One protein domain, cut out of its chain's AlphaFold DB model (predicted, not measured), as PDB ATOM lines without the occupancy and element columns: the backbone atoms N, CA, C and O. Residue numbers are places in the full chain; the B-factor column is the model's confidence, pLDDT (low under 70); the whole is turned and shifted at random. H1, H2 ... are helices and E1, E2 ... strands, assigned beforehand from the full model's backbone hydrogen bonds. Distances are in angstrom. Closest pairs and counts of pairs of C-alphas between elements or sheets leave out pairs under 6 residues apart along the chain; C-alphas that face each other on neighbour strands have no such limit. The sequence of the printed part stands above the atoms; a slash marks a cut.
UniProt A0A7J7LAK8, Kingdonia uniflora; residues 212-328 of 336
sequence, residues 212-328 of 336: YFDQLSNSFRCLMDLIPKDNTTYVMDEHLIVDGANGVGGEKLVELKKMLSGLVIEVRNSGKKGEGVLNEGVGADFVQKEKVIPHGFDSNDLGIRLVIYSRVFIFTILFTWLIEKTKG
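This is residues 212 to 328 of the 336 residues of a protein of Kingdonia uniflora (UniProt A0A7J7LAK8). A small parallel sheet of three short strands has two helices, H2 and H4, packed on one face, and a third, H1, side by side with H4 and touching H2 with its first turns. H3 is set off from the other helices and only grazes the sheet, and long links make much of the remainder. The 117 printed residues hold four named helices and three named strands, in the order H1, E1, H2, E2, H3, E3, H4, with sheet order E2, E1, E3. The class is mixed, helices and strands; the whole is compact, with a radius of gyration of the C-alphas of 14.7 A and spans of 43 by 32 by 21 A.

In the sheet, E1 is residues 239 to 243 and 13.4 A long, from C-alpha 239 at (245.306, 149.764, 153.412). E2 is residues 264 to 268, 13.1 A, and E3 is residues 305 to 308, 10.0 A. H2 is residues 248 to 259, 17.8 A, and H4 is residues 314 to 326, 18.8 A, ending with C-alpha 326 at (246.925, 138.671, 165.279). H1 is residues 212 to 225, 20.2 A, from C-alpha 212 at (241.382, 129.437, 142.105). H3 is residues 284 to 290, 9.9 A.

E1 is the inner strand, and E2 and E3 are edge strands. E2 and E1 are parallel at 23 degrees, with N 240 and O 264 2.8 A apart, within hydrogen-bond range. E1 and E3 are parallel at 22 degrees, with N 243 and O 307 3.0 A apart, also within range. E1, H2 and E2 form a strand-helix-strand unit, two parallel neighbour strands with a helix between, and its crossover is right-handed. There are two layers, a sheet with helices on one face: H2 and H4 are on one face of the sheet. H2 has a height over the sheet of 9.2 A and runs along the strands, at 22 degrees to E2 on the local plane. It lies over E2 and only just over E1, on which 3 of its C-alphas fall. The closest C-alphas of H2 and E2 are those of Lys 257 and Ile 265, 6.4 A apart. Those of E3 and H4 are Val 307 and Ile 317, 7.0 A. H1, not on the sheet, touches H4 at a shallow tilt of 2 degrees, the same way, closest at the C-alphas of Phe 220 and Leu 318, 7.3 A. With residues 213 to 217 alone H1 touches H2, at a steep tilt of 53 degrees, closest at the C-alphas of Phe 213 and Leu 256, 6.0 A. H3 only grazes the sheet with residues 284 to 288, and is apart from H1, H2 and H4. In H1, H3 and H4 every O i to N i+4 pair is within hydrogen-bond range; in H2, 5 of 8 are.

The two C-alphas farthest apart, those of Asn 231 and Val 277, are 45.0 A apart. The printed part has no cut. The links H1 to E1, E2 to H3 and H3 to E3 are long. The mean pLDDT of the printed part is 79.1, and it is under 70 at residues 229 to 237, 302 to 306 and 308 to 328.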
ATOM      1  N   TYR A 212     240.214 129.091 141.293       96.19
ATOM      2  CA  TYR A 212     241.382 129.437 142.105       96.19
ATOM      3  C   TYR A 212     241.118 130.673 142.977       96.19
ATOM      4  O   TYR A 212     241.411 130.660 144.177       96.19
ATOM      5  N   PHE A 213     240.543 131.732 142.397       95.69
ATOM      6  CA  PHE A 213     240.214 132.954 143.134       95.69
ATOM      7  C   PHE A 213     239.100 132.742 144.164       95.69
ATOM      8  O   PHE A 213     239.211 133.241 145.286       95.69
ATOM      9  N   ASP A 214     238.081 131.946 143.844       95.06
ATOM     10  CA  ASP A 214     237.027 131.554 144.781       95.06
ATOM     11  C   ASP A 214     237.619 130.814 145.978       95.06
ATOM     12  O   ASP A 214     237.317 131.133 147.127       95.06
ATOM     13  N   GLN A 215     238.511 129.846 145.747       93.94
ATOM     14  CA  GLN A 215     239.137 129.118 146.846       93.94
ATOM     15  C   GLN A 215     239.970 130.048 147.740       93.94
ATOM     16  O   GLN A 215     239.888 129.945 148.968       93.94
ATOM     17  N   LEU A 216     240.765 130.949 147.153       92.00
ATOM     18  CA  LEU A 216     241.586 131.893 147.915       92.00
ATOM     19  C   LEU A 216     240.736 132.885 148.714       92.00
ATOM     20  O   LEU A 216     240.964 133.045 149.912       92.00
ATOM     21  N   SER A 217     239.757 133.523 148.075       92.75
ATOM     22  CA  SER A 217     238.893 134.523 148.711       92.75
ATOM     23  C   SER A 217     238.032 133.914 149.820       92.75
ATOM     24  O   SER A 217     237.940 134.482 150.907       92.75
ATOM     25  N   ASN A 218     237.487 132.709 149.611       92.06
ATOM     26  CA  ASN A 218     236.739 131.988 150.639       92.06
ATOM     27  C   ASN A 218     237.625 131.608 151.826       92.06
ATOM     28  O   ASN A 218     237.234 131.827 152.969       92.06
ATOM     29  N   SER A 219     238.833 131.098 151.565       90.25
ATOM     30  CA  SER A 219     239.788 130.761 152.628       90.25
ATOM     31  C   SER A 219     240.183 132.002 153.434       90.25
ATOM     32  O   SER A 219     240.227 131.949 154.660       90.25
ATOM     33  N   PHE A 220     240.427 133.130 152.758       87.81
ATOM     34  CA  PHE A 220     240.731 134.406 153.404       87.81
ATOM     35  C   PHE A 220     239.571 134.908 154.269       87.81
ATOM     36  O   PHE A 220     239.786 135.284 155.417       87.81
ATOM     37  N   ARG A 221     238.338 134.857 153.756       88.88
ATOM     38  CA  ARG A 221     237.132 135.226 154.509       88.88
ATOM     39  C   ARG A 221     236.963 134.373 155.766       88.88
ATOM     40  O   ARG A 221     236.807 134.932 156.843       88.88
ATOM     41  N   CYS A 222     237.091 133.049 155.656       88.88
ATOM     42  CA  CYS A 222     237.021 132.161 156.819       88.88
ATOM     43  C   CYS A 222     238.092 132.497 157.865       88.88
ATOM     44  O   CYS A 222     237.811 132.459 159.056       88.88
ATOM     45  N   LEU A 223     239.309 132.844 157.437       85.81
ATOM     46  CA  LEU A 223     240.372 133.275 158.348       85.81
ATOM     47  C   LEU A 223     240.058 134.617 159.023       85.81
ATOM     48  O   LEU A 223     240.356 134.793 160.200       85.81
ATOM     49  N   MET A 224     239.445 135.549 158.295       82.62
ATOM     50  CA  MET A 224     239.019 136.845 158.825       82.62
ATOM     51  C   MET A 224     237.904 136.717 159.864       82.62
ATOM     52  O   MET A 224     237.930 137.438 160.859       82.62
ATOM     53  N   ASP A 225     236.980 135.774 159.676       84.38
ATOM     54  CA  ASP A 225     235.893 135.493 160.622       84.38
ATOM     55  C   ASP A 225     236.397 134.937 161.968       84.38
ATOM     56  O   ASP A 225     235.703 135.048 162.979       84.38
ATOM     57  N   LEU A 226     237.611 134.369 162.008       84.81
ATOM     58  CA  LEU A 226     238.245 133.872 163.237       84.81
ATOM     59  C   LEU A 226     238.889 134.976 164.085       84.81
ATOM     60  O   LEU A 226     239.317 134.706 165.209       84.81
ATOM     61  N   ILE A 227     239.002 136.200 163.567       78.19
ATOM     62  CA  ILE A 227     239.627 137.299 164.300       78.19
ATOM     63  C   ILE A 227     238.626 137.834 165.334       78.19
ATOM     64  O   ILE A 227     237.532 138.255 164.944       78.19
ATOM     65  N   PRO A 228     238.970 137.846 166.639       75.88
ATOM     66  CA  PRO A 228     238.077 138.344 167.680       75.88
ATOM     67  C   PRO A 228     237.655 139.785 167.392       75.88
ATOM     68  O   PRO A 228     238.493 140.641 167.116       75.88
ATOM     69  N   LYS A 229     236.354 140.068 167.491       69.25
ATOM     70  CA  LYS A 229     235.791 141.418 167.303       69.25
ATOM     71  C   LYS A 229     235.941 142.307 168.547       69.25
ATOM     72  O   LYS A 229     235.179 143.258 168.700       69.25
ATOM     73  N   ASP A 230     236.854 141.974 169.459       57.59
ATOM     74  CA  ASP A 230     236.971 142.674 170.736       57.59
ATOM     75  C   ASP A 230     237.333 144.152 170.539       57.59
ATOM     76  O   ASP A 230     238.142 144.507 169.682       57.59
ATOM     77  N   ASN A 231     236.721 144.998 171.378       48.78
ATOM     78  CA  ASN A 231     236.755 146.470 171.418       48.78
ATOM     79  C   ASN A 231     238.152 147.103 171.631       48.78
ATOM     80  O   ASN A 231     238.261 148.228 172.121       48.78
ATOM     81  N   THR A 232     239.244 146.421 171.293       47.06
ATOM     82  CA  THR A 232     240.575 147.023 171.281       47.06
ATOM     83  C   THR A 232     240.808 147.732 169.957       47.06
ATOM     84  O   THR A 232     240.916 147.110 168.903       47.06
ATOM     85  N   THR A 233     240.899 149.054 170.060       43.50
ATOM     86  CA  THR A 233     241.301 150.077 169.088       43.50
ATOM     87  C   THR A 233     242.689 149.839 168.478       43.50
ATOM     88  O   THR A 233     243.556 150.710 168.500       43.50
ATOM     89  N   TYR A 234     242.935 148.671 167.890       47.06
ATOM     90  CA  TYR A 234     244.031 148.518 166.944       47.06
ATOM     91  C   TYR A 234     243.536 149.031 165.598       47.06
ATOM     92  O   TYR A 234     243.038 148.274 164.769       47.06
ATOM     93  N   VAL A 235     243.652 150.348 165.407       46.84
ATOM     94  CA  VAL A 235     243.579 150.982 164.087       46.84
ATOM     95  C   VAL A 235     244.819 150.517 163.323       46.84
ATOM     96  O   VAL A 235     245.842 151.193 163.282       46.84
ATOM     97  N   MET A 236     244.793 149.278 162.840       53.22
ATOM     98  CA  MET A 236     245.755 148.821 161.850       53.22
ATOM     99  C   MET A 236     245.237 149.274 160.497       53.22
ATOM    100  O   MET A 236     244.055 149.086 160.214       53.22
ATOM    101  N   ASP A 237     246.115 149.855 159.684       58.34
ATOM    102  CA  ASP A 237     245.767 150.277 158.335       58.34
ATOM    103  C   ASP A 237     245.171 149.094 157.564       58.34
ATOM    104  O   ASP A 237     245.840 148.095 157.272       58.34
ATOM    105  N   GLU A 238     243.887 149.217 157.228       72.88
ATOM    106  CA  GLU A 238     243.199 148.328 156.292       72.88
ATOM    107  C   GLU A 238     243.735 148.518 154.867       72.88
ATOM    108  O   GLU A 238     243.299 147.823 153.956       72.88
ATOM    109  N   HIS A 239     244.672 149.449 154.673       82.31
ATOM    110  CA  HIS A 239     245.306 149.764 153.412       82.31
ATOM    111  C   HIS A 239     246.626 149.005 153.234       82.31
ATOM    112  O   HIS A 239     247.558 149.123 154.029       82.31
ATOM    113  N   LEU A 240     246.703 148.225 152.159       85.25
ATOM    114  CA  LEU A 240     247.881 147.476 151.746       85.25
ATOM    115  C   LEU A 240     248.270 147.905 150.334       85.25
ATOM    116  O   LEU A 240     247.486 147.716 149.402       85.25
ATOM    117  N   ILE A 241     249.488 148.414 150.162       88.75
ATOM    118  CA  ILE A 241     250.022 148.730 148.836       88.75
ATOM    119  C   ILE A 241     250.916 147.578 148.388       88.75
ATOM    120  O   ILE A 241     251.790 147.121 149.131       88.75
ATOM    121  N   VAL A 242     250.685 147.092 147.170       89.81
ATOM    122  CA  VAL A 242     251.427 145.980 146.582       89.81
ATOM    123  C   VAL A 242     252.123 146.413 145.301       89.81
ATOM    124  O   VAL A 242     251.469 146.859 144.361       89.81
ATOM    125  N   ASP A 243     253.441 146.223 145.243       91.06
ATOM    126  CA  ASP A 243     254.218 146.317 144.003       91.06
ATOM    127  C   ASP A 243     254.071 145.013 143.205       91.06
ATOM    128  O   ASP A 243     254.596 143.976 143.608       91.06
ATOM    129  N   GLY A 244     253.353 145.056 142.082       92.62
ATOM    130  CA  GLY A 244     253.093 143.924 141.190       92.62
ATOM    131  C   GLY A 244     254.244 143.557 140.243       92.62
ATOM    132  O   GLY A 244     254.080 142.640 139.431       92.62
ATOM    133  N   ALA A 245     255.390 144.248 140.332       93.50
ATOM    134  CA  ALA A 245     256.602 144.018 139.538       93.50
ATOM    135  C   ALA A 245     256.414 144.091 138.005       93.50
ATOM    136  O   ALA A 245     257.208 143.538 137.243       93.50
ATOM    137  N   ASN A 246     255.344 144.739 137.545       95.25
ATOM    138  CA  ASN A 246     254.869 144.753 136.161       95.25
ATOM    139  C   ASN A 246     254.648 143.348 135.568       95.25
ATOM    140  O   ASN A 246     254.793 143.131 134.364       95.25
ATOM    141  N   GLY A 247     254.321 142.373 136.419       93.81
ATOM    142  CA  GLY A 247     254.169 140.973 136.039       93.81
ATOM    143  C   GLY A 247     252.765 140.421 136.238       93.81
ATOM    144  O   GLY A 247     251.883 141.053 136.812       93.81
ATOM    145  N   VAL A 248     252.588 139.163 135.822       95.25
ATOM    146  CA  VAL A 248     251.312 138.432 135.927       95.25
ATOM    147  C   VAL A 248     250.719 138.427 137.346       95.25
ATOM    148  O   VAL A 248     249.506 138.406 137.507       95.25
ATOM    149  N   GLY A 249     251.551 138.478 138.391       93.25
ATOM    150  CA  GLY A 249     251.086 138.551 139.779       93.25
ATOM    151  C   GLY A 249     250.276 139.812 140.083       93.25
ATOM    152  O   GLY A 249     249.224 139.716 140.715       93.25
ATOM    153  N   GLY A 250     250.732 140.966 139.587       93.31
ATOM    154  CA  GLY A 250     250.014 142.233 139.698       93.31
ATOM    155  C   GLY A 250     248.667 142.184 138.978       93.31
ATOM    156  O   GLY A 250     247.643 142.504 139.580       93.31
ATOM    157  N   GLU A 251     248.654 141.683 137.738       94.38
ATOM    158  CA  GLU A 251     247.435 141.485 136.942       94.38
ATOM    159  C   GLU A 251     246.407 140.630 137.701       94.38
ATOM    160  O   GLU A 251     245.252 141.028 137.855       94.38
ATOM    161  N   LYS A 252     246.827 139.481 138.250       95.25
ATOM    162  CA  LYS A 252     245.911 138.576 138.962       95.25
ATOM    163  C   LYS A 252     245.451 139.130 140.307       95.25
ATOM    164  O   LYS A 252     244.323 138.867 140.720       95.25
ATOM    165  N   LEU A 253     246.285 139.915 140.989       93.88
ATOM    166  CA  LEU A 253     245.901 140.561 142.242       93.88
ATOM    167  C   LEU A 253     244.856 141.665 142.027       93.88
ATOM    168  O   LEU A 253     243.978 141.835 142.872       93.88
ATOM    169  N   VAL A 254     244.904 142.374 140.892       94.56
ATOM    170  CA  VAL A 254     243.870 143.353 140.509       94.56
ATOM    171  C   VAL A 254     242.496 142.698 140.358       94.56
ATOM    172  O   VAL A 254     241.493 143.325 140.702       94.56
ATOM    173  N   GLU A 255     242.432 141.451 139.894       94.44
ATOM    174  CA  GLU A 255     241.180 140.691 139.834       94.44
ATOM    175  C   GLU A 255     240.775 140.154 141.209       94.44
ATOM    176  O   GLU A 255     239.664 140.424 141.668       94.44
ATOM    177  N   LEU A 256     241.689 139.479 141.919       93.44
ATOM    178  CA  LEU A 256     241.384 138.883 143.222       93.44
ATOM    179  C   LEU A 256     240.912 139.918 144.246       93.44
ATOM    180  O   LEU A 256     239.991 139.637 145.009       93.44
ATOM    181  N   LYS A 257     241.504 141.120 144.272       92.38
ATOM    182  CA  LYS A 257     241.139 142.140 145.265       92.38
ATOM    183  C   LYS A 257     239.672 142.567 145.190       92.38
ATOM    184  O   LYS A 257     239.133 143.012 146.192       92.38
ATOM    185  N   LYS A 258     239.010 142.397 144.036       94.06
ATOM    186  CA  LYS A 258     237.571 142.677 143.870       94.06
ATOM    187  C   LYS A 258     236.696 141.711 144.679       94.06
ATOM    188  O   LYS A 258     235.537 142.011 144.934       94.06
ATOM    189  N   MET A 259     237.247 140.557 145.059       93.25
ATOM    190  CA  MET A 259     236.568 139.487 145.795       93.25
ATOM    191  C   MET A 259     236.910 139.481 147.291       93.25
ATOM    192  O   MET A 259     236.358 138.678 148.042       93.25
ATOM    193  N   LEU A 260     237.843 140.330 147.733       88.81
ATOM    194  CA  LEU A 260     238.269 140.409 149.128       88.81
ATOM    195  C   LEU A 260     237.516 141.535 149.843       88.81
ATOM    196  O   LEU A 260     237.395 142.643 149.329       88.81
ATOM    197  N   SER A 261     237.031 141.254 151.051       83.06
ATOM    198  CA  SER A 261     236.374 142.224 151.935       83.06
ATOM    199  C   SER A 261     237.188 142.430 153.213       83.06
ATOM    200  O   SER A 261     237.769 141.475 153.728       83.06
ATOM    201  N   GLY A 262     237.191 143.650 153.758       79.12
ATOM    202  CA  GLY A 262     237.907 143.978 155.002       79.12
ATOM    203  C   GLY A 262     239.422 144.167 154.845       79.12
ATOM    204  O   GLY A 262     240.142 144.141 155.840       79.12
ATOM    205  N   LEU A 263     239.897 144.309 153.603       82.81
ATOM    206  CA  LEU A 263     241.266 144.680 153.243       82.81
ATOM    207  C   LEU A 263     241.222 145.505 151.950       82.81
ATOM    208  O   LEU A 263     240.757 145.022 150.918       82.81
ATOM    209  N   VAL A 264     241.707 146.742 152.000       87.25
ATOM    210  CA  VAL A 264     241.842 147.630 150.845       87.25
ATOM    211  C   VAL A 264     243.219 147.412 150.229       87.25
ATOM    212  O   VAL A 264     244.236 147.712 150.844       87.25
ATOM    213  N   ILE A 265     243.253 146.879 149.006       90.25
ATOM    214  CA  ILE A 265     244.504 146.613 148.285       90.25
ATOM    215  C   ILE A 265     244.686 147.619 147.145       90.25
ATOM    216  O   ILE A 265     243.949 147.618 146.145       90.25
ATOM    217  N   GLU A 266     245.729 148.430 147.251       91.69
ATOM    218  CA  GLU A 266     246.278 149.199 146.142       91.69
ATOM    219  C   GLU A 266     247.342 148.351 145.436       91.69
ATOM    220  O   GLU A 266     248.209 147.765 146.074       91.69
ATOM    221  N   VAL A 267     247.267 148.250 144.108       92.56
ATOM    222  CA  VAL A 267     248.273 147.529 143.315       92.56
ATOM    223  C   VAL A 267     248.940 148.547 142.407       92.56
ATOM    224  O   VAL A 267     248.264 149.113 141.546       92.56
ATOM    225  N   ARG A 268     250.240 148.762 142.604       93.19
ATOM    226  CA  ARG A 268     251.113 149.545 141.722       93.19
ATOM    227  C   ARG A 268     251.954 148.595 140.881       93.19
ATOM    228  O   ARG A 268     252.103 147.431 141.251       93.19
ATOM    229  N   ASN A 269     252.479 149.067 139.750       94.06
ATOM    230  CA  ASN A 269     253.256 148.239 138.818       94.06
ATOM    231  C   ASN A 269     252.531 146.914 138.517       94.06
ATOM    232  O   ASN A 269     253.073 145.820 138.656       94.06
ATOM    233  N   SER A 270     251.240 146.996 138.211       93.06
ATOM    234  CA  SER A 270     250.364 145.842 138.012       93.06
ATOM    235  C   SER A 270     250.648 145.083 136.712       93.06
ATOM    236  O   SER A 270     250.154 143.973 136.534       93.06
ATOM    237  N   GLY A 271     251.443 145.667 135.813       89.62
ATOM    238  CA  GLY A 271     251.699 145.145 134.471       89.62
ATOM    239  C   GLY A 271     250.748 145.725 133.426       89.62
ATOM    240  O   GLY A 271     250.713 145.245 132.291       89.62
ATOM    241  N   LYS A 272     249.981 146.768 133.776       91.06
ATOM    242  CA  LYS A 272     249.189 147.505 132.788       91.06
ATOM    243  C   LYS A 272     250.116 148.235 131.827       91.06
ATOM    244  O   LYS A 272     251.191 148.719 132.185       91.06
ATOM    245  N   LYS A 273     249.659 148.353 130.581       88.25
ATOM    246  CA  LYS A 273     250.389 149.068 129.534       88.25
ATOM    247  C   LYS A 273     250.693 150.499 129.993       88.25
ATOM    248  O   LYS A 273     249.773 151.258 130.272       88.25
ATOM    249  N   GLY A 274     251.978 150.848 130.015       87.19
ATOM    250  CA  GLY A 274     252.463 152.173 130.403       87.19
ATOM    251  C   GLY A 274     252.971 152.293 131.843       87.19
ATOM    252  O   GLY A 274     253.560 153.320 132.150       87.19
ATOM    253  N   GLU A 275     252.805 151.276 132.701       87.38
ATOM    254  CA  GLU A 275     253.333 151.314 134.082       87.38
ATOM    255  C   GLU A 275     254.841 151.027 134.157       87.38
ATOM    256  O   GLU A 275     255.531 151.564 135.016       87.38
ATOM    257  N   GLY A 276     255.373 150.214 133.241       91.12
ATOM    258  CA  GLY A 276     256.802 149.923 133.163       91.12
ATOM    259  C   GLY A 276     257.097 148.572 132.523       91.12
ATOM    260  O   GLY A 276     256.235 147.958 131.890       91.12
ATOM    261  N   VAL A 277     258.337 148.116 132.687       93.38
ATOM    262  CA  VAL A 277     258.826 146.827 132.187       93.38
ATOM    263  C   VAL A 277     258.907 145.825 133.340       93.38
ATOM    264  O   VAL A 277     259.150 146.191 134.493       93.38
ATOM    265  N   LEU A 278     258.667 144.549 133.029       93.00
ATOM    266  CA  LEU A 278     258.741 143.434 133.973       93.00
ATOM    267  C   LEU A 278     260.081 143.435 134.731       93.00
ATOM    268  O   LEU A 278     261.134 143.295 134.110       93.00
ATOM    269  N   ASN A 279     260.013 143.513 136.065       92.00
ATOM    270  CA  ASN A 279     261.154 143.525 136.997       92.00
ATOM    271  C   ASN A 279     262.169 144.681 136.812       92.00
ATOM    272  O   ASN A 279     263.254 144.628 137.391       92.00
ATOM    273  N   GLU A 280     261.869 145.718 136.026       93.31
ATOM    274  CA  GLU A 280     262.803 146.830 135.797       93.31
ATOM    275  C   GLU A 280     262.621 147.935 136.849       93.31
ATOM    276  O   GLU A 280     261.657 148.700 136.813       93.31
ATOM    277  N   GLY A 281     263.541 147.996 137.817       90.75
ATOM    278  CA  GLY A 281     263.477 148.954 138.931       90.75
ATOM    279  C   GLY A 281     262.344 148.687 139.929       90.75
ATOM    280  O   GLY A 281     262.003 149.556 140.727       90.75
ATOM    281  N   VAL A 282     261.730 147.502 139.865       91.56
ATOM    282  CA  VAL A 282     260.564 147.090 140.658       91.56
ATOM    283  C   VAL A 282     260.667 145.610 141.027       91.56
ATOM    284  O   VAL A 282     261.454 144.859 140.445       91.56
ATOM    285  N   GLY A 283     259.831 145.156 141.954       87.62
ATOM    286  CA  GLY A 283     259.744 143.761 142.361       87.62
ATOM    287  C   GLY A 283     260.757 143.367 143.432       87.62
ATOM    288  O   GLY A 283     261.726 144.061 143.740       87.62
ATOM    289  N   ALA A 284     260.510 142.217 144.057       84.81
ATOM    290  CA  ALA A 284     261.161 141.911 145.329       84.81
ATOM    291  C   ALA A 284     262.655 141.621 145.209       84.81
ATOM    292  O   ALA A 284     263.403 141.900 146.137       84.81
ATOM    293  N   ASP A 285     263.084 141.054 144.081       84.56
ATOM    294  CA  ASP A 285     264.496 140.763 143.840       84.56
ATOM    295  C   ASP A 285     265.306 142.061 143.690       84.56
ATOM    296  O   ASP A 285     266.381 142.172 144.275       84.56
ATOM    297  N   PHE A 286     264.745 143.070 143.009       86.06
ATOM    298  CA  PHE A 286     265.326 144.409 142.902       86.06
ATOM    299  C   PHE A 286     265.460 145.060 144.280       86.06
ATOM    300  O   PHE A 286     266.564 145.410 144.690       86.06
ATOM    301  N   VAL A 287     264.368 145.136 145.046       85.50
ATOM    302  CA  VAL A 287     264.394 145.769 146.376       85.50
ATOM    303  C   VAL A 287     265.333 145.035 147.334       85.50
ATOM    304  O   VAL A 287     266.055 145.668 148.101       85.50
ATOM    305  N   GLN A 288     265.384 143.702 147.276       81.69
ATOM    306  CA  GLN A 288     266.278 142.914 148.124       81.69
ATOM    307  C   GLN A 288     267.761 143.125 147.781       81.69
ATOM    308  O   GLN A 288     268.588 143.192 148.695       81.69
ATOM    309  N   LYS A 289     268.110 143.185 146.490       83.31
ATOM    310  CA  LYS A 289     269.503 143.306 146.032       83.31
ATOM    311  C   LYS A 289     270.018 144.733 146.130       83.31
ATOM    312  O   LYS A 289     271.064 144.956 146.735       83.31
ATOM    313  N   GLU A 290     269.260 145.674 145.584       85.75
ATOM    314  CA  GLU A 290     269.661 147.076 145.484       85.75
ATOM    315  C   GLU A 290     269.427 147.832 146.794       85.75
ATOM    316  O   GLU A 290     270.070 148.846 147.046       85.75
ATOM    317  N   LYS A 291     268.544 147.320 147.666       83.81
ATOM    318  CA  LYS A 291     268.176 147.952 148.946       83.81
ATOM    319  C   LYS A 291     267.670 149.388 148.767       83.81
ATOM    320  O   LYS A 291     267.895 150.243 149.623       83.81
ATOM    321  N   VAL A 292     266.973 149.638 147.660       85.19
ATOM    322  CA  VAL A 292     266.350 150.923 147.327       85.19
ATOM    323  C   VAL A 292     264.835 150.785 147.213       85.19
ATOM    324  O   VAL A 292     264.296 149.684 147.091       85.19
ATOM    325  N   ILE A 293     264.154 151.928 147.257       84.25
ATOM    326  CA  ILE A 293     262.711 152.028 147.038       84.25
ATOM    327  C   ILE A 293     262.417 151.706 145.557       84.25
ATOM    328  O   ILE A 293     263.105 152.244 144.685       84.25
ATOM    329  N   PRO A 294     261.444 150.827 145.250       88.94
ATOM    330  CA  PRO A 294     261.088 150.506 143.870       88.94
ATOM    331  C   PRO A 294     260.438 151.698 143.155       88.94
ATOM    332  O   PRO A 294     259.838 152.569 143.784       88.94
ATOM    333  N   HIS A 295     260.519 151.731 141.824       90.81
ATOM    334  CA  HIS A 295     259.846 152.758 141.029       90.81
ATOM    335  C   HIS A 295     258.332 152.778 141.301       90.81
ATOM    336  O   HIS A 295     257.688 151.735 141.435       90.81
ATOM    337  N   GLY A 296     257.766 153.987 141.363       86.44
ATOM    338  CA  GLY A 296     256.359 154.202 141.716       86.44
ATOM    339  C   GLY A 296     256.087 154.275 143.223       86.44
ATOM    340  O   GLY A 296     254.922 154.277 143.619       86.44
ATOM    341  N   PHE A 297     257.136 154.338 144.050       87.31
ATOM    342  CA  PHE A 297     257.052 154.523 145.498       87.31
ATOM    343  C   PHE A 297     257.957 155.671 145.946       87.31
ATOM    344  O   PHE A 297     259.032 155.878 145.377       87.31
ATOM    345  N   ASP A 298     257.526 156.421 146.959       85.62
ATOM    346  CA  ASP A 298     258.257 157.584 147.466       85.62
ATOM    347  C   ASP A 298     258.121 157.762 148.992       85.62
ATOM    348  O   ASP A 298     257.633 156.892 149.714       85.62
ATOM    349  N   SER A 299     258.613 158.889 149.518       80.38
ATOM    350  CA  SER A 299     258.573 159.190 150.953       80.38
ATOM    351  C   SER A 299     257.160 159.344 151.526       80.38
ATOM    352  O   SER A 299     257.001 159.270 152.742       80.38
ATOM    353  N   ASN A 300     256.140 159.561 150.693       80.75
ATOM    354  CA  ASN A 300     254.746 159.639 151.131       80.75
ATOM    355  C   ASN A 300     254.178 158.259 151.486       80.75
ATOM    356  O   ASN A 300     253.187 158.181 152.205       80.75
ATOM    357  N   ASP A 301     254.821 157.178 151.037       78.44
ATOM    358  CA  ASP A 301     254.438 155.805 151.375       78.44
ATOM    359  C   ASP A 301     255.044 155.336 152.720       78.44
ATOM    360  O   ASP A 301     254.807 154.208 153.163       78.44
ATOM    361  N   LEU A 302     255.825 156.187 153.403       67.00
ATOM    362  CA  LEU A 302     256.414 155.875 154.708       67.00
ATOM    363  C   LEU A 302     255.327 155.676 155.775       67.00
ATOM    364  O   LEU A 302     254.493 156.542 156.014       67.00
ATOM    365  N   GLY A 303     255.384 154.536 156.466       62.81
ATOM    366  CA  GLY A 303     254.406 154.157 157.490       62.81
ATOM    367  C   GLY A 303     253.234 153.327 156.959       62.81
ATOM    368  O   GLY A 303     252.554 152.694 157.764       62.81
ATOM    369  N   ILE A 304     253.051 153.242 155.636       66.81
ATOM    370  CA  ILE A 304     252.068 152.352 155.004       66.81
ATOM    371  C   ILE A 304     252.680 150.956 154.829       66.81
ATOM    372  O   ILE A 304     253.866 150.799 154.530       66.81
ATOM    373  N   ARG A 305     251.868 149.907 155.007       68.19
ATOM    374  CA  ARG A 305     252.304 148.528 154.757       68.19
ATOM    375  C   ARG A 305     252.538 148.308 153.266       68.19
ATOM    376  O   ARG A 305     251.596 148.302 152.472       68.19
ATOM    377  N   LEU A 306     253.800 148.072 152.923       67.69
ATOM    378  CA  LEU A 306     254.244 147.737 151.580       67.69
ATOM    379  C   LEU A 306     254.535 146.240 151.477       67.69
ATOM    380  O   LEU A 306     255.353 145.702 152.224       67.69
ATOM    381  N   VAL A 307     253.913 145.577 150.506       71.75
ATOM    382  CA  VAL A 307     254.297 144.222 150.103       71.75
ATOM    383  C   VAL A 307     254.810 144.257 148.678       71.75
ATOM    384  O   VAL A 307     254.134 144.708 147.762       71.75
ATOM    385  N   ILE A 308     256.013 143.741 148.471       63.44
ATOM    386  CA  ILE A 308     256.607 143.684 147.142       63.44
ATOM    387  C   ILE A 308     256.449 142.268 146.614       63.44
ATOM    388  O   ILE A 308     256.875 141.304 147.259       63.44
ATOM    389  N   TYR A 309     255.820 142.133 145.447       59.56
ATOM    390  CA  TYR A 309     255.590 140.831 144.849       59.56
ATOM    391  C   TYR A 309     256.936 140.160 144.567       59.56
ATOM    392  O   TYR A 309     257.788 140.658 143.825       59.56
ATOM    393  N   SER A 310     257.143 139.012 145.204       53.41
ATOM    394  CA  SER A 310     258.288 138.140 144.968       53.41
ATOM    395  C   SER A 310     257.791 136.827 144.375       53.41
ATOM    396  O   SER A 310     256.605 136.651 144.115       53.41
ATOM    397  N   ARG A 311     258.678 135.842 144.210       48.44
ATOM    398  CA  ARG A 311     258.313 134.433 143.941       48.44
ATOM    399  C   ARG A 311     257.247 133.858 144.896       48.44
ATOM    400  O   ARG A 311     256.795 132.733 144.699       48.44
ATOM    401  N   VAL A 312     256.911 134.601 145.941       41.44
ATOM    402  CA  VAL A 312     255.994 134.295 147.017       41.44
ATOM    403  C   VAL A 312     254.535 134.531 146.606       41.44
ATOM    404  O   VAL A 312     254.158 135.504 145.963       41.44
ATOM    405  N   PHE A 313     253.719 133.560 146.992       56.66
ATOM    406  CA  PHE A 313     252.316 133.400 146.664       56.66
ATOM    407  C   PHE A 313     251.479 134.603 147.127       56.66
ATOM    408  O   PHE A 313     251.684 135.104 148.230       56.66
ATOM    409  N   ILE A 314     250.434 134.962 146.372       58.34
ATOM    410  CA  ILE A 314     249.336 135.826 146.855       58.34
ATOM    411  C   ILE A 314     248.831 135.346 148.232       58.34
ATOM    412  O   ILE A 314     248.540 136.146 149.115       58.34
ATOM    413  N   PHE A 315     248.814 134.026 148.447       54.72
ATOM    414  CA  PHE A 315     248.514 133.410 149.739       54.72
ATOM    415  C   PHE A 315     249.420 133.904 150.876       54.72
ATOM    416  O   PHE A 315     248.931 134.186 151.961       54.72
ATOM    417  N   THR A 316     250.724 134.041 150.650       56.75
ATOM    418  CA  THR A 316     251.651 134.536 151.672       56.75
ATOM    419  C   THR A 316     251.462 136.027 151.923       56.75
ATOM    420  O   THR A 316     251.600 136.443 153.062       56.75
ATOM    421  N   ILE A 317     251.089 136.824 150.917       60.81
ATOM    422  CA  ILE A 317     250.731 138.238 151.125       60.81
ATOM    423  C   ILE A 317     249.566 138.334 152.123       60.81
ATOM    424  O   ILE A 317     249.665 139.018 153.139       60.81
ATOM    425  N   LEU A 318     248.499 137.572 151.872       61.03
ATOM    426  CA  LEU A 318     247.308 137.545 152.724       61.03
ATOM    427  C   LEU A 318     247.586 136.931 154.107       61.03
ATOM    428  O   LEU A 318     247.095 137.432 155.116       61.03
ATOM    429  N   PHE A 319     248.384 135.863 154.172       63.00
ATOM    430  CA  PHE A 319     248.691 135.153 155.416       63.00
ATOM    431  C   PHE A 319     249.680 135.911 156.307       63.00
ATOM    432  O   PHE A 319     249.487 135.948 157.518       63.00
ATOM    433  N   THR A 320     250.700 136.560 155.738       61.50
ATOM    434  CA  THR A 320     251.606 137.446 156.488       61.50
ATOM    435  C   THR A 320     250.830 138.619 157.070       61.50
ATOM    436  O   THR A 320     250.948 138.885 158.264       61.50
ATOM    437  N   TRP A 321     249.955 139.248 156.274       63.53
ATOM    438  CA  TRP A 321     249.082 140.312 156.772       63.53
ATOM    439  C   TRP A 321     248.175 139.823 157.916       63.53
ATOM    440  O   TRP A 321     248.038 140.507 158.930       63.53
ATOM    441  N   LEU A 322     247.620 138.609 157.808       54.97
ATOM    442  CA  LEU A 322     246.795 138.003 158.857       54.97
ATOM    443  C   LEU A 322     247.589 137.690 160.138       54.97
ATOM    444  O   LEU A 322     247.108 137.962 161.235       54.97
ATOM    445  N   ILE A 323     248.798 137.130 160.023       58.25
ATOM    446  CA  ILE A 323     249.675 136.861 161.176       58.25
ATOM    447  C   ILE A 323     250.023 138.163 161.897       58.25
ATOM    448  O   ILE A 323     250.029 138.216 163.123       58.25
ATOM    449  N   GLU A 324     250.335 139.221 161.158       60.69
ATOM    450  CA  GLU A 324     250.628 140.517 161.767       60.69
ATOM    451  C   GLU A 324     249.388 141.142 162.407       60.69
ATOM    452  O   GLU A 324     249.502 141.780 163.452       60.69
ATOM    453  N   LYS A 325     248.197 140.902 161.842       58.69
ATOM    454  CA  LYS A 325     246.919 141.308 162.439       58.69
ATOM    455  C   LYS A 325     246.656 140.632 163.791       58.69
ATOM    456  O   LYS A 325     246.046 141.250 164.656       58.69
ATOM    457  N   THR A 326     247.130 139.402 164.011       53.88
ATOM    458  CA  THR A 326     246.925 138.671 165.279       53.88
ATOM    459  C   THR A 326     248.026 138.883 166.321       53.88
ATOM    460  O   THR A 326     247.813 138.564 167.489       53.88
ATOM    461  N   LYS A 327     249.192 139.429 165.946       50.09
ATOM    462  CA  LYS A 327     250.348 139.570 166.854       50.09
ATOM    463  C   LYS A 327     250.325 140.795 167.778       50.09
ATOM    464  O   LYS A 327     251.126 140.835 168.709       50.09
ATOM    465  N   GLY A 328     249.427 141.762 167.578       44.12
ATOM    466  CA  GLY A 328     249.475 143.044 168.299       44.12
ATOM    467  C   GLY A 328     250.767 143.840 168.005       44.12
ATOM    468  O   GLY A 328     251.670 143.342 167.329       44.12
TER     469      GLY A 328